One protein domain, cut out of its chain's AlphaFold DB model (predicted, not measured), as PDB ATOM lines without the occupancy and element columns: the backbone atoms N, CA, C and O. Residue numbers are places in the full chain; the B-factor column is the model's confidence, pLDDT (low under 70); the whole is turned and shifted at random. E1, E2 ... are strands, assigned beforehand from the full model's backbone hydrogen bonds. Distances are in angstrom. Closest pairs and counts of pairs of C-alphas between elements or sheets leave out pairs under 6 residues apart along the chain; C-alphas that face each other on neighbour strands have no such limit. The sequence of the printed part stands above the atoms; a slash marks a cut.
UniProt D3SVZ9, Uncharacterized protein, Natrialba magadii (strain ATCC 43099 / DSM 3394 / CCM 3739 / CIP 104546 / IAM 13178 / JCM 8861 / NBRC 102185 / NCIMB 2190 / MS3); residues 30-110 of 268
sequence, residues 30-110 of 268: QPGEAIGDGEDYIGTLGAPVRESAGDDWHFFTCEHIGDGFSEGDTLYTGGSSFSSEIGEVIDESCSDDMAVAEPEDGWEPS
ATOM      1  N   GLN A  30     118.649 159.563 149.916       95.75
ATOM      2  CA  GLN A  30     117.622 160.606 149.867       95.75
ATOM      3  C   GLN A  30     116.593 160.464 151.000       95.75
ATOM      4  O   GLN A  30     116.197 159.342 151.323       95.75
ATOM      5  N   PRO A  31     116.083 161.581 151.552       96.31
ATOM      6  CA  PRO A  31     114.862 161.575 152.345       96.31
ATOM      7  C   PRO A  31     113.733 160.881 151.582       96.31
ATOM      8  O   PRO A  31     113.541 161.142 150.390       96.31
ATOM      9  N   GLY A  32     112.989 160.010 152.256       95.38
ATOM     10  CA  GLY A  32     111.967 159.162 151.647       95.38
ATOM     11  C   GLY A  32     112.448 157.765 151.235       95.38
ATOM     12  O   GLY A  32     111.619 156.909 150.931       95.38
ATOM     13  N   GLU A  33     113.758 157.496 151.233       96.44
ATOM     14  CA  GLU A  33     114.279 156.143 151.012       96.44
ATOM     15  C   GLU A  33     114.201 155.278 152.278       96.44
ATOM     16  O   GLU A  33     114.323 155.772 153.397       96.44
ATOM     17  N   ALA A  34     114.046 153.965 152.085       96.88
ATOM     18  CA  ALA A  34     113.994 152.988 153.170       96.88
ATOM     19  C   ALA A  34     115.274 152.975 154.019       96.88
ATOM     20  O   ALA A  34     116.378 153.033 153.479       96.88
ATOM     21  N   ILE A  35     115.139 152.777 155.323       96.81
ATOM     22  CA  ILE A  35     116.235 152.374 156.215       96.81
ATOM     23  C   ILE A  35     115.773 151.255 157.137       96.81
ATOM     24  O   ILE A  35     114.612 150.845 157.084       96.81
ATOM     25  N   GLY A  36     116.674 150.742 157.961       95.69
ATOM     26  CA  GLY A  36     116.322 149.789 158.999       95.69
ATOM     27  C   GLY A  36     117.386 149.646 160.072       95.69
ATOM     28  O   GLY A  36     118.433 150.294 160.005       95.69
ATOM     29  N   ASP A  37     117.084 148.790 161.039       94.06
ATOM     30  CA  ASP A  37     117.861 148.524 162.257       94.06
ATOM     31  C   ASP A  37     118.782 147.292 162.151       94.06
ATOM     32  O   ASP A  37     119.578 147.014 163.042       94.06
ATOM     33  N   GLY A  38     118.689 146.540 161.053       93.25
ATOM     34  CA  GLY A  38     119.438 145.300 160.855       93.25
ATOM     35  C   GLY A  38     118.719 144.039 161.362       93.25
ATOM     36  O   GLY A  38     119.218 142.928 161.126       93.25
ATOM     37  N   GLU A  39     117.538 144.185 161.969       93.38
ATOM     38  CA  GLU A  39     116.708 143.124 162.562       93.38
ATOM     39  C   GLU A  39     115.362 142.917 161.834       93.38
ATOM     40  O   GLU A  39     114.376 142.448 162.397       93.38
ATOM     41  N   ASP A  40     115.358 143.195 160.532       93.38
ATOM     42  CA  ASP A  40     114.246 143.104 159.579       93.38
ATOM     43  C   ASP A  40     113.157 144.189 159.724       93.38
ATOM     44  O   ASP A  40     112.169 144.154 158.978       93.38
ATOM     45  N   TYR A  41     113.349 145.201 160.578       93.62
ATOM     46  CA  TYR A  41     112.440 146.346 160.668       93.62
ATOM     47  C   TYR A  41     112.816 147.456 159.694       93.62
ATOM     48  O   TYR A  41     113.984 147.753 159.458       93.62
ATOM     49  N   ILE A  42     111.798 148.075 159.096       95.06
ATOM     50  CA  ILE A  42     111.974 149.096 158.066       95.06
ATOM     51  C   ILE A  42     111.330 150.396 158.527       95.06
ATOM     52  O   ILE A  42     110.207 150.395 159.031       95.06
ATOM     53  N   GLY A  43     112.037 151.493 158.286       96.19
ATOM     54  CA  GLY A  43     111.531 152.855 158.364       96.19
ATOM     55  C   GLY A  43     111.934 153.657 157.131       96.19
ATOM     56  O   GLY A  43     112.347 153.104 156.107       96.19
ATOM     57  N   THR A  44     111.841 154.975 157.235       97.94
ATOM     58  CA  THR A  44     112.133 155.914 156.154       97.94
ATOM     59  C   THR A  44     113.110 156.986 156.629       97.94
ATOM     60  O   THR A  44     112.939 157.542 157.708       97.94
ATOM     61  N   LEU A  45     114.100 157.334 155.802       97.75
ATOM     62  CA  LEU A  45     114.956 158.494 156.057       97.75
ATOM     63  C   LEU A  45     114.151 159.789 156.013       97.75
ATOM     64  O   LEU A  45     113.490 160.085 155.016       97.75
ATOM     65  N   GLY A  46     114.291 160.593 157.056       97.12
ATOM     66  CA  GLY A  46     113.801 161.958 157.125       97.12
ATOM     67  C   GLY A  46     114.674 162.941 156.351       97.12
ATOM     68  O   GLY A  46     115.642 162.582 155.680       97.12
ATOM     69  N   ALA A  47     114.318 164.222 156.443       96.06
ATOM     70  CA  ALA A  47     115.177 165.295 155.956       96.06
ATOM     71  C   ALA A  47     116.450 165.361 156.818       96.06
ATOM     72  O   ALA A  47     116.338 165.264 158.036       96.06
ATOM     73  N   PRO A  48     117.647 165.538 156.234       96.00
ATOM     74  CA  PRO A  48     118.872 165.502 157.018       96.00
ATOM     75  C   PRO A  48     118.996 166.709 157.938       96.00
ATOM     76  O   PRO A  48     118.464 167.788 157.653       96.00
ATOM     77  N   VAL A  49     119.758 166.523 159.011       95.94
ATOM     78  CA  VAL A  49     119.960 167.530 160.055       95.94
ATOM     79  C   VAL A  49     121.436 167.807 160.307       95.94
ATOM     80  O   VAL A  49     122.310 167.098 159.815       95.94
ATOM     81  N   ARG A  50     121.714 168.862 161.068       93.50
ATOM     82  CA  ARG A  50     123.040 169.205 161.599       93.50
ATOM     83  C   ARG A  50     122.925 170.163 162.779       93.50
ATOM     84  O   ARG A  50     121.935 170.889 162.866       93.50
ATOM     85  N   GLU A  51     123.931 170.214 163.642       90.56
ATOM     86  CA  GLU A  51     123.918 171.098 164.817       90.56
ATOM     87  C   GLU A  51     124.089 172.575 164.428       90.56
ATOM     88  O   GLU A  51     123.421 173.468 164.958       90.56
ATOM     89  N   SER A  52     124.983 172.865 163.478       83.31
ATOM     90  CA  SER A  52     125.259 174.237 163.060       83.31
ATOM     91  C   SER A  52     125.561 174.391 161.567       83.31
ATOM     92  O   SER A  52     125.654 173.442 160.792       83.31
ATOM     93  N   ALA A  53     125.691 175.649 161.128       73.00
ATOM     94  CA  ALA A  53     125.829 175.985 159.715       73.00
ATOM     95  C   ALA A  53     127.100 175.432 159.047       73.00
ATOM     96  O   ALA A  53     127.109 175.275 157.823       73.00
ATOM     97  N   GLY A  54     128.147 175.189 159.836       74.94
ATOM     98  CA  GLY A  54     129.440 174.694 159.369       74.94
ATOM     99  C   GLY A  54     129.634 173.192 159.546       74.94
ATOM    100  O   GLY A  54     130.650 172.689 159.078       74.94
ATOM    101  N   ASP A  55     128.685 172.513 160.193       87.19
ATOM    102  CA  ASP A  55     128.816 171.097 160.517       87.19
ATOM    103  C   ASP A  55     128.294 170.217 159.385       87.19
ATOM    104  O   ASP A  55     127.507 170.653 158.525       87.19
ATOM    105  N   ASP A  56     128.761 168.973 159.410       92.25
ATOM    106  CA  ASP A  56     128.377 167.940 158.467       92.25
ATOM    107  C   ASP A  56     126.902 167.560 158.636       92.25
ATOM    108  O   ASP A  56     126.281 167.733 159.690       92.25
ATOM    109  N   TRP A  57     126.310 167.088 157.543       94.44
ATOM    110  CA  TRP A  57     124.930 166.627 157.548       94.44
ATOM    111  C   TRP A  57     124.854 165.198 158.069       94.44
ATOM    112  O   TRP A  57     125.638 164.342 157.670       94.44
ATOM    113  N   HIS A  58     123.843 164.953 158.888       97.56
ATOM    114  CA  HIS A  58     123.568 163.681 159.528       97.56
ATOM    115  C   HIS A  58     122.296 163.068 158.948       97.56
ATOM    116  O   HIS A  58     121.399 163.776 158.465       97.56
ATOM    117  N   PHE A  59     122.217 161.742 158.997       98.12
ATOM    118  CA  PHE A  59     120.966 161.045 158.745       98.12
ATOM    119  C   PHE A  59     119.990 161.326 159.882       98.12
ATOM    120  O   PHE A  59     120.381 161.443 161.040       98.12
ATOM    121  N   PHE A  60     118.714 161.438 159.537       98.19
ATOM    122  CA  PHE A  60     117.636 161.669 160.485       98.19
ATOM    123  C   PHE A  60     116.531 160.653 160.217       98.19
ATOM    124  O   PHE A  60     116.211 160.378 159.059       98.19
ATOM    125  N   THR A  61     115.947 160.103 161.269       97.88
ATOM    126  CA  THR A  61     114.799 159.194 161.204       97.88
ATOM    127  C   THR A  61     114.032 159.249 162.527       97.88
ATOM    128  O   THR A  61     114.381 160.019 163.422       97.88
ATOM    129  N   CYS A  62     112.963 158.469 162.659       95.25
ATOM    130  CA  CYS A  62     112.316 158.259 163.948       95.25
ATOM    131  C   CYS A  62     113.074 157.248 164.815       95.25
ATOM    132  O   CYS A  62     113.746 156.358 164.293       95.25
ATOM    133  N   GLU A  63     112.899 157.347 166.129       95.25
ATOM    134  CA  GLU A  63     113.538 156.452 167.097       95.25
ATOM    135  C   GLU A  63     112.904 155.061 167.097       95.25
ATOM    136  O   GLU A  63     113.629 154.078 167.039       95.25
ATOM    137  N   HIS A  64     111.573 154.950 167.074       92.62
ATOM    138  CA  HIS A  64     110.869 153.693 167.378       92.62
ATOM    139  C   HIS A  64     110.984 152.551 166.343       92.62
ATOM    140  O   HIS A  64     110.196 151.603 166.393       92.62
ATOM    141  N   ILE A  65     111.877 152.630 165.354       91.38
ATOM    142  CA  ILE A  65     112.039 151.545 164.376       91.38
ATOM    143  C   ILE A  65     112.563 150.303 165.099       91.38
ATOM    144  O   ILE A  65     113.536 150.371 165.844       91.38
ATOM    145  N   GLY A  66     111.889 149.172 164.882       88.19
ATOM    146  CA  GLY A  66     112.178 147.936 165.601       88.19
ATOM    147  C   GLY A  66     111.854 148.052 167.082       88.19
ATOM    148  O   GLY A  66     110.723 148.374 167.446       88.19
ATOM    149  N   ASP A  67     112.847 147.773 167.920       88.44
ATOM    150  CA  ASP A  67     112.741 147.908 169.377       88.44
ATOM    151  C   ASP A  67     113.102 149.327 169.878       88.44
ATOM    152  O   ASP A  67     113.036 149.577 171.086       88.44
ATOM    153  N   GLY A  68     113.419 150.253 168.963       91.25
ATOM    154  CA  GLY A  68     113.855 151.619 169.253       91.25
ATOM    155  C   GLY A  68     115.365 151.795 169.093       91.25
ATOM    156  O   GLY A  68     116.145 151.013 169.638       91.25
ATOM    157  N   PHE A  69     115.781 152.823 168.352       95.06
ATOM    158  CA  PHE A  69     117.186 153.196 168.208       95.06
ATOM    159  C   PHE A  69     117.737 153.813 169.496       95.06
ATOM    160  O   PHE A  69     117.136 154.697 170.098       95.06
ATOM    161  N   SER A  70     118.934 153.387 169.874       96.44
ATOM    162  CA  SER A  70     119.753 153.951 170.944       96.44
ATOM    163  C   SER A  70     121.058 154.526 170.385       96.44
ATOM    164  O   SER A  70     121.519 154.126 169.318       96.44
ATOM    165  N   GLU A  71     121.704 155.432 171.126       97.44
ATOM    166  CA  GLU A  71     123.071 155.868 170.802       97.44
ATOM    167  C   GLU A  71     124.016 154.660 170.617       97.44
ATOM    168  O   GLU A  71     124.091 153.768 171.471       97.44
ATOM    169  N   GLY A  72     124.770 154.658 169.517       97.81
ATOM    170  CA  GLY A  72     125.673 153.585 169.098       97.81
ATOM    171  C   GLY A  72     125.029 152.501 168.228       97.81
ATOM    172  O   GLY A  72     125.745 151.617 167.753       97.81
ATOM    173  N   ASP A  73     123.713 152.537 168.005       97.69
ATOM    174  CA  ASP A  73     123.058 151.613 167.078       97.69
ATOM    175  C   ASP A  73     123.374 151.964 165.621       97.69
ATOM    176  O   ASP A  73     123.641 153.111 165.266       97.69
ATOM    177  N   THR A  74     123.333 150.961 164.745       97.56
ATOM    178  CA  THR A  74     123.690 151.123 163.333       97.56
ATOM    179  C   THR A  74     122.452 151.288 162.460       97.56
ATOM    180  O   THR A  74     121.506 150.504 162.537       97.56
ATOM    181  N   LEU A  75     122.490 152.272 161.565       97.19
ATOM    182  CA  LEU A  75     121.490 152.481 160.529       97.19
ATOM    183  C   LEU A  75     121.891 151.740 159.249       97.19
ATOM    184  O   LEU A  75     123.034 151.828 158.795       97.19
ATOM    185  N   TYR A  76     120.935 151.058 158.622       97.38
ATOM    186  CA  TYR A  76     121.155 150.265 157.410       97.38
ATOM    187  C   TYR A  76     120.315 150.767 156.229       97.38
ATOM    188  O   TYR A  76     119.244 151.339 156.416       97.38
ATOM    189  N   THR A  77     120.727 150.479 154.986       94.69
ATOM    190  CA  THR A  77     119.936 150.788 153.767       94.69
ATOM    191  C   THR A  77     118.594 150.043 153.655       94.69
ATOM    192  O   THR A  77     117.839 150.275 152.708       94.69
ATOM    193  N   GLY A  78     118.290 149.153 154.599       89.06
ATOM    194  CA  GLY A  78     117.036 148.417 154.733       89.06
ATOM    195  C   GLY A  78     117.037 147.584 156.017       89.06
ATOM    196  O   GLY A  78     118.033 147.557 156.729       89.06
ATOM    197  N   GLY A  79     115.942 146.875 156.297       77.38
ATOM    198  CA  GLY A  79     115.759 146.184 157.581       77.38
ATOM    199  C   GLY A  79     116.755 145.081 157.900       77.38
ATOM    200  O   GLY A  79     116.991 144.799 159.059       77.38
ATOM    201  N   SER A  80     117.381 144.450 156.913       85.69
ATOM    202  CA  SER A  80     118.261 143.310 157.180       85.69
ATOM    203  C   SER A  80     119.698 143.738 157.474       85.69
ATOM    204  O   SER A  80     120.235 144.564 156.741       85.69
ATOM    205  N   SER A  81     120.375 143.068 158.410       77.94
ATOM    206  CA  SER A  81     121.831 143.191 158.646       77.94
ATOM    207  C   SER A  81     122.711 142.765 157.459       77.94
ATOM    208  O   SER A  81     123.922 142.964 157.469       77.94
ATOM    209  N   PHE A  82     122.129 142.186 156.402       81.62
ATOM    210  CA  PHE A  82     122.821 141.989 155.121       81.62
ATOM    211  C   PHE A  82     122.803 143.232 154.216       81.62
ATOM    212  O   PHE A  82     123.430 143.221 153.153       81.62
ATOM    213  N   SER A  83     122.059 144.269 154.598       92.25
ATOM    214  CA  SER A  83     122.059 145.577 153.944       92.25
ATOM    215  C   SER A  83     123.342 146.333 154.296       92.25
ATOM    216  O   SER A  83     124.097 145.935 155.177       92.25
ATOM    217  N   SER A  84     123.623 147.418 153.581       95.50
ATOM    218  CA  SER A  84     124.798 148.238 153.884       95.50
ATOM    219  C   SER A  84     124.547 149.090 155.122       95.50
ATOM    220  O   SER A  84     123.514 149.753 155.181       95.50
ATOM    221  N   GLU A  85     125.501 149.087 156.050       96.88
ATOM    222  CA  GLU A  85     125.614 150.066 157.135       96.88
ATOM    223  C   GLU A  85     125.850 151.449 156.513       96.88
ATOM    224  O   GLU A  85     126.654 151.576 155.581       96.88
ATOM    225  N   ILE A  86     125.102 152.454 156.969       97.12
ATOM    226  CA  ILE A  86     125.164 153.823 156.437       97.12
ATOM    227  C   ILE A  86     125.469 154.875 157.495       97.12
ATOM    228  O   ILE A  86     125.848 155.981 157.124       97.12
ATOM    229  N   GLY A  87     125.304 154.561 158.776       97.75
ATOM    230  CA  GLY A  87     125.595 155.490 159.859       97.75
ATOM    231  C   GLY A  87     125.453 154.864 161.239       97.75
ATOM    232  O   GLY A  87     124.812 153.822 161.378       97.75
ATOM    233  N   GLU A  88     126.013 155.526 162.243       98.44
ATOM    234  CA  GLU A  88     125.885 155.187 163.666       98.44
ATOM    235  C   GLU A  88     125.045 156.263 164.366       98.44
ATOM    236  O   GLU A  88     125.268 157.456 164.161       98.44
ATOM    237  N   VAL A  89     124.052 155.864 165.162       98.56
ATOM    238  CA  VAL A  89     123.182 156.780 165.911       98.56
ATOM    239  C   VAL A  89     124.003 157.506 166.975       98.56
ATOM    240  O   VAL A  89     124.611 156.878 167.836       98.56
ATOM    241  N   ILE A  90     123.992 158.834 166.938       98.25
ATOM    242  CA  ILE A  90     124.740 159.704 167.858       98.25
ATOM    243  C   ILE A  90     123.842 160.498 168.807       98.25
ATOM    244  O   ILE A  90     124.343 161.072 169.769       98.25
ATOM    245  N   ASP A  91     122.541 160.558 168.522       98.06
ATOM    246  CA  ASP A  91     121.546 161.202 169.373       98.06
ATOM    247  C   ASP A  91     120.170 160.573 169.130       98.06
ATOM    248  O   ASP A  91     119.829 160.206 167.999       98.06
ATOM    249  N   GLU A  92     119.374 160.461 170.185       96.44
ATOM    250  CA  GLU A  92     118.010 159.943 170.128       96.44
ATOM    251  C   GLU A  92     117.099 160.645 171.131       96.44
ATOM    252  O   GLU A  92     117.518 161.150 172.174       96.44
ATOM    253  N   SER A  93     115.810 160.661 170.816       94.31
ATOM    254  CA  SER A  93     114.791 160.990 171.793       94.31
ATOM    255  C   SER A  93     113.559 160.133 171.600       94.31
ATOM    256  O   SER A  93     112.723 160.402 170.743       94.31
ATOM    257  N   CYS A  94     113.364 159.181 172.496       91.19
ATOM    258  CA  CYS A  94     112.119 158.427 172.614       91.19
ATOM    259  C   CYS A  94     110.864 159.315 172.838       91.19
ATOM    260  O   CYS A  94     109.767 159.001 172.352       91.19
ATOM    261  N   SER A  95     110.982 160.448 173.552       89.62
ATOM    262  CA  SER A  95     109.841 161.351 173.812       89.62
ATOM    263  C   SER A  95     109.417 162.173 172.599       89.62
ATOM    264  O   SER A  95     108.229 162.479 172.475       89.62
ATOM    265  N   ASP A  96     110.363 162.494 171.721       92.31
ATOM    266  CA  ASP A  96     110.124 163.228 170.475       92.31
ATOM    267  C   ASP A  96     110.319 162.344 169.233       92.31
ATOM    268  O   ASP A  96     110.306 162.839 168.111       92.31
ATOM    269  N   ASP A  97     110.439 161.032 169.432       93.12
ATOM    270  CA  ASP A  97     110.567 159.999 168.406       93.12
ATOM    271  C   ASP A  97     111.565 160.336 167.297       93.12
ATOM    272  O   ASP A  97     111.227 160.304 166.114       93.12
ATOM    273  N   MET A  98     112.790 160.682 167.672       95.12
ATOM    274  CA  MET A  98     113.838 161.034 166.719       95.12
ATOM    275  C   MET A  98     115.115 160.248 166.970       95.12
ATOM    276  O   MET A  98     115.471 159.995 168.113       95.12
ATOM    277  N   ALA A  99     115.822 159.927 165.895       97.88
ATOM    278  CA  ALA A  99     117.181 159.415 165.934       97.88
ATOM    279  C   ALA A  99     118.018 160.128 164.866       97.88
ATOM    280  O   ALA A  99     117.575 160.320 163.726       97.88
ATOM    281  N   VAL A 100     119.229 160.519 165.248       98.56
ATOM    282  CA  VAL A 100     120.217 161.177 164.394       98.56
ATOM    283  C   VAL A 100     121.428 160.272 164.284       98.56
ATOM    284  O   VAL A 100     121.945 159.824 165.302       98.56
ATOM    285  N   ALA A 101     121.890 160.014 163.062       98.62
ATOM    286  CA  ALA A 101     123.045 159.158 162.823       98.62
ATOM    287  C   ALA A 101     124.152 159.876 162.046       98.62
ATOM    288  O   ALA A 101     123.903 160.509 161.011       98.62
ATOM    289  N   GLU A 102     125.380 159.754 162.546       98.19
ATOM    290  CA  GLU A 102     126.599 160.161 161.849       98.19
ATOM    291  C   GLU A 102     126.818 159.236 160.642       98.19
ATOM    292  O   GLU A 102     126.727 158.017 160.797       98.19
ATOM    293  N   PRO A 103     127.050 159.770 159.428       97.81
ATOM    294  CA  PRO A 103     127.282 158.937 158.253       97.81
ATOM    295  C   PRO A 103     128.572 158.112 158.348       97.81
ATOM    296  O   PRO A 103     129.627 158.631 158.701       97.81
ATOM    297  N   GLU A 104     128.501 156.849 157.934       95.69
ATOM    298  CA  GLU A 104     129.676 155.989 157.748       95.69
ATOM    299  C   GLU A 104     130.491 156.385 156.506       95.69
ATOM    300  O   GLU A 104     129.973 156.970 155.547       95.69
ATOM    301  N   ASP A 105     131.772 156.003 156.483       91.75
ATOM    302  CA  ASP A 105     132.695 156.322 155.388       91.75
ATOM    303  C   ASP A 105     132.124 155.921 154.011       91.75
ATOM    304  O   ASP A 105     131.892 154.750 153.698       91.75
ATOM    305  N   GLY A 106     131.962 156.918 153.137       92.62
ATOM    306  CA  GLY A 106     131.436 156.726 151.784       92.62
ATOM    307  C   GLY A 106     129.912 156.792 151.678       92.62
ATOM    308  O   GLY A 106     129.401 156.585 150.574       92.62
ATOM    309  N   TRP A 107     129.202 157.128 152.755       96.19
ATOM    310  CA  TRP A 107     127.786 157.484 152.745       96.19
ATOM    311  C   TRP A 107     127.583 158.954 153.089       96.19
ATOM    312  O   TRP A 107     128.327 159.547 153.861       96.19
ATOM    313  N   GLU A 108     126.563 159.560 152.493       96.25
ATOM    314  CA  GLU A 108     126.188 160.939 152.804       96.25
ATOM    315  C   GLU A 108     124.678 161.148 152.626       96.25
ATOM    316  O   GLU A 108     124.063 160.574 151.714       96.25
ATOM    317  N   PRO A 109     124.043 161.979 153.460       95.56
ATOM    318  CA  PRO A 109     122.662 162.364 153.241       95.56
ATOM    319  C   PRO A 109     122.516 163.373 152.096       95.56
ATOM    320  O   PRO A 109     123.241 164.361 151.980       95.56
ATOM    321  N   SER A 110     121.494 163.161 151.273       93.50
ATOM    322  CA  SER A 110     121.000 164.134 150.306       93.50
ATOM    323  C   SER A 110     120.008 165.087 150.955       93.50
ATOM    324  O   SER A 110     119.264 164.718 151.856       93.50
TER     325      SER A 110
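Overview. This is residues 30 to 110 of the 268 residues of an uncharacterized protein of Natrialba magadii (strain ATCC 43099 / DSM 3394 / CCM 3739 / CIP 104546 / IAM 13178 / JCM 8861 / NBRC 102185 / NCIMB 2190 / MS3) (UniProt D3SVZ9). With little regular structure, this is a partial barrel: the curled antiparallel sheet E3 E6 E5 E4, with the small hairpin E1 and E2 loosely bridging its edges E4 and E3, amid long loops. The 81 printed residues include seven named strands, E1 to E7 in chain order, and no named helix, with 30 residues in these strands; the class is all strand. It is compact, radius of gyration of the C-alphas 11.3 A, spanning 35 by 30 by 22 A.

Arrangement. E6, residues 98 to 103, is antiparallel to E3, residues 59 to 61, with N 59 and O 101 2.9 A apart. It makes a hairpin with E5, residues 85 to 93, which bends by 65 degrees at residue 90; N 90 and O 100 are 2.8 A apart. E4, residues 74 to 76, E5 and E6 form a meander, successive antiparallel neighbours; N 75 and O 87 are 2.8 A apart. With E3 beside E6, this is a Greek key, first strand beside fourth. E1, residues 34 to 36, pairs with E2, residues 42 to 44, in a hairpin; N 35 and O 43 are 2.9 A apart. E7, residues 107 to 109, pairs with no named strand.

Along the chain. E5, 21.2 A long from first to last C-alpha, begins at (125.614, 150.066, 157.135); E6, 16.0 A, ends at (127.282, 158.937, 158.253).

Size, cuts and confidence. The printed part has no cut; links E2 to E3 and E3 to E4 are long. No printed residue is under 70 in pLDDT.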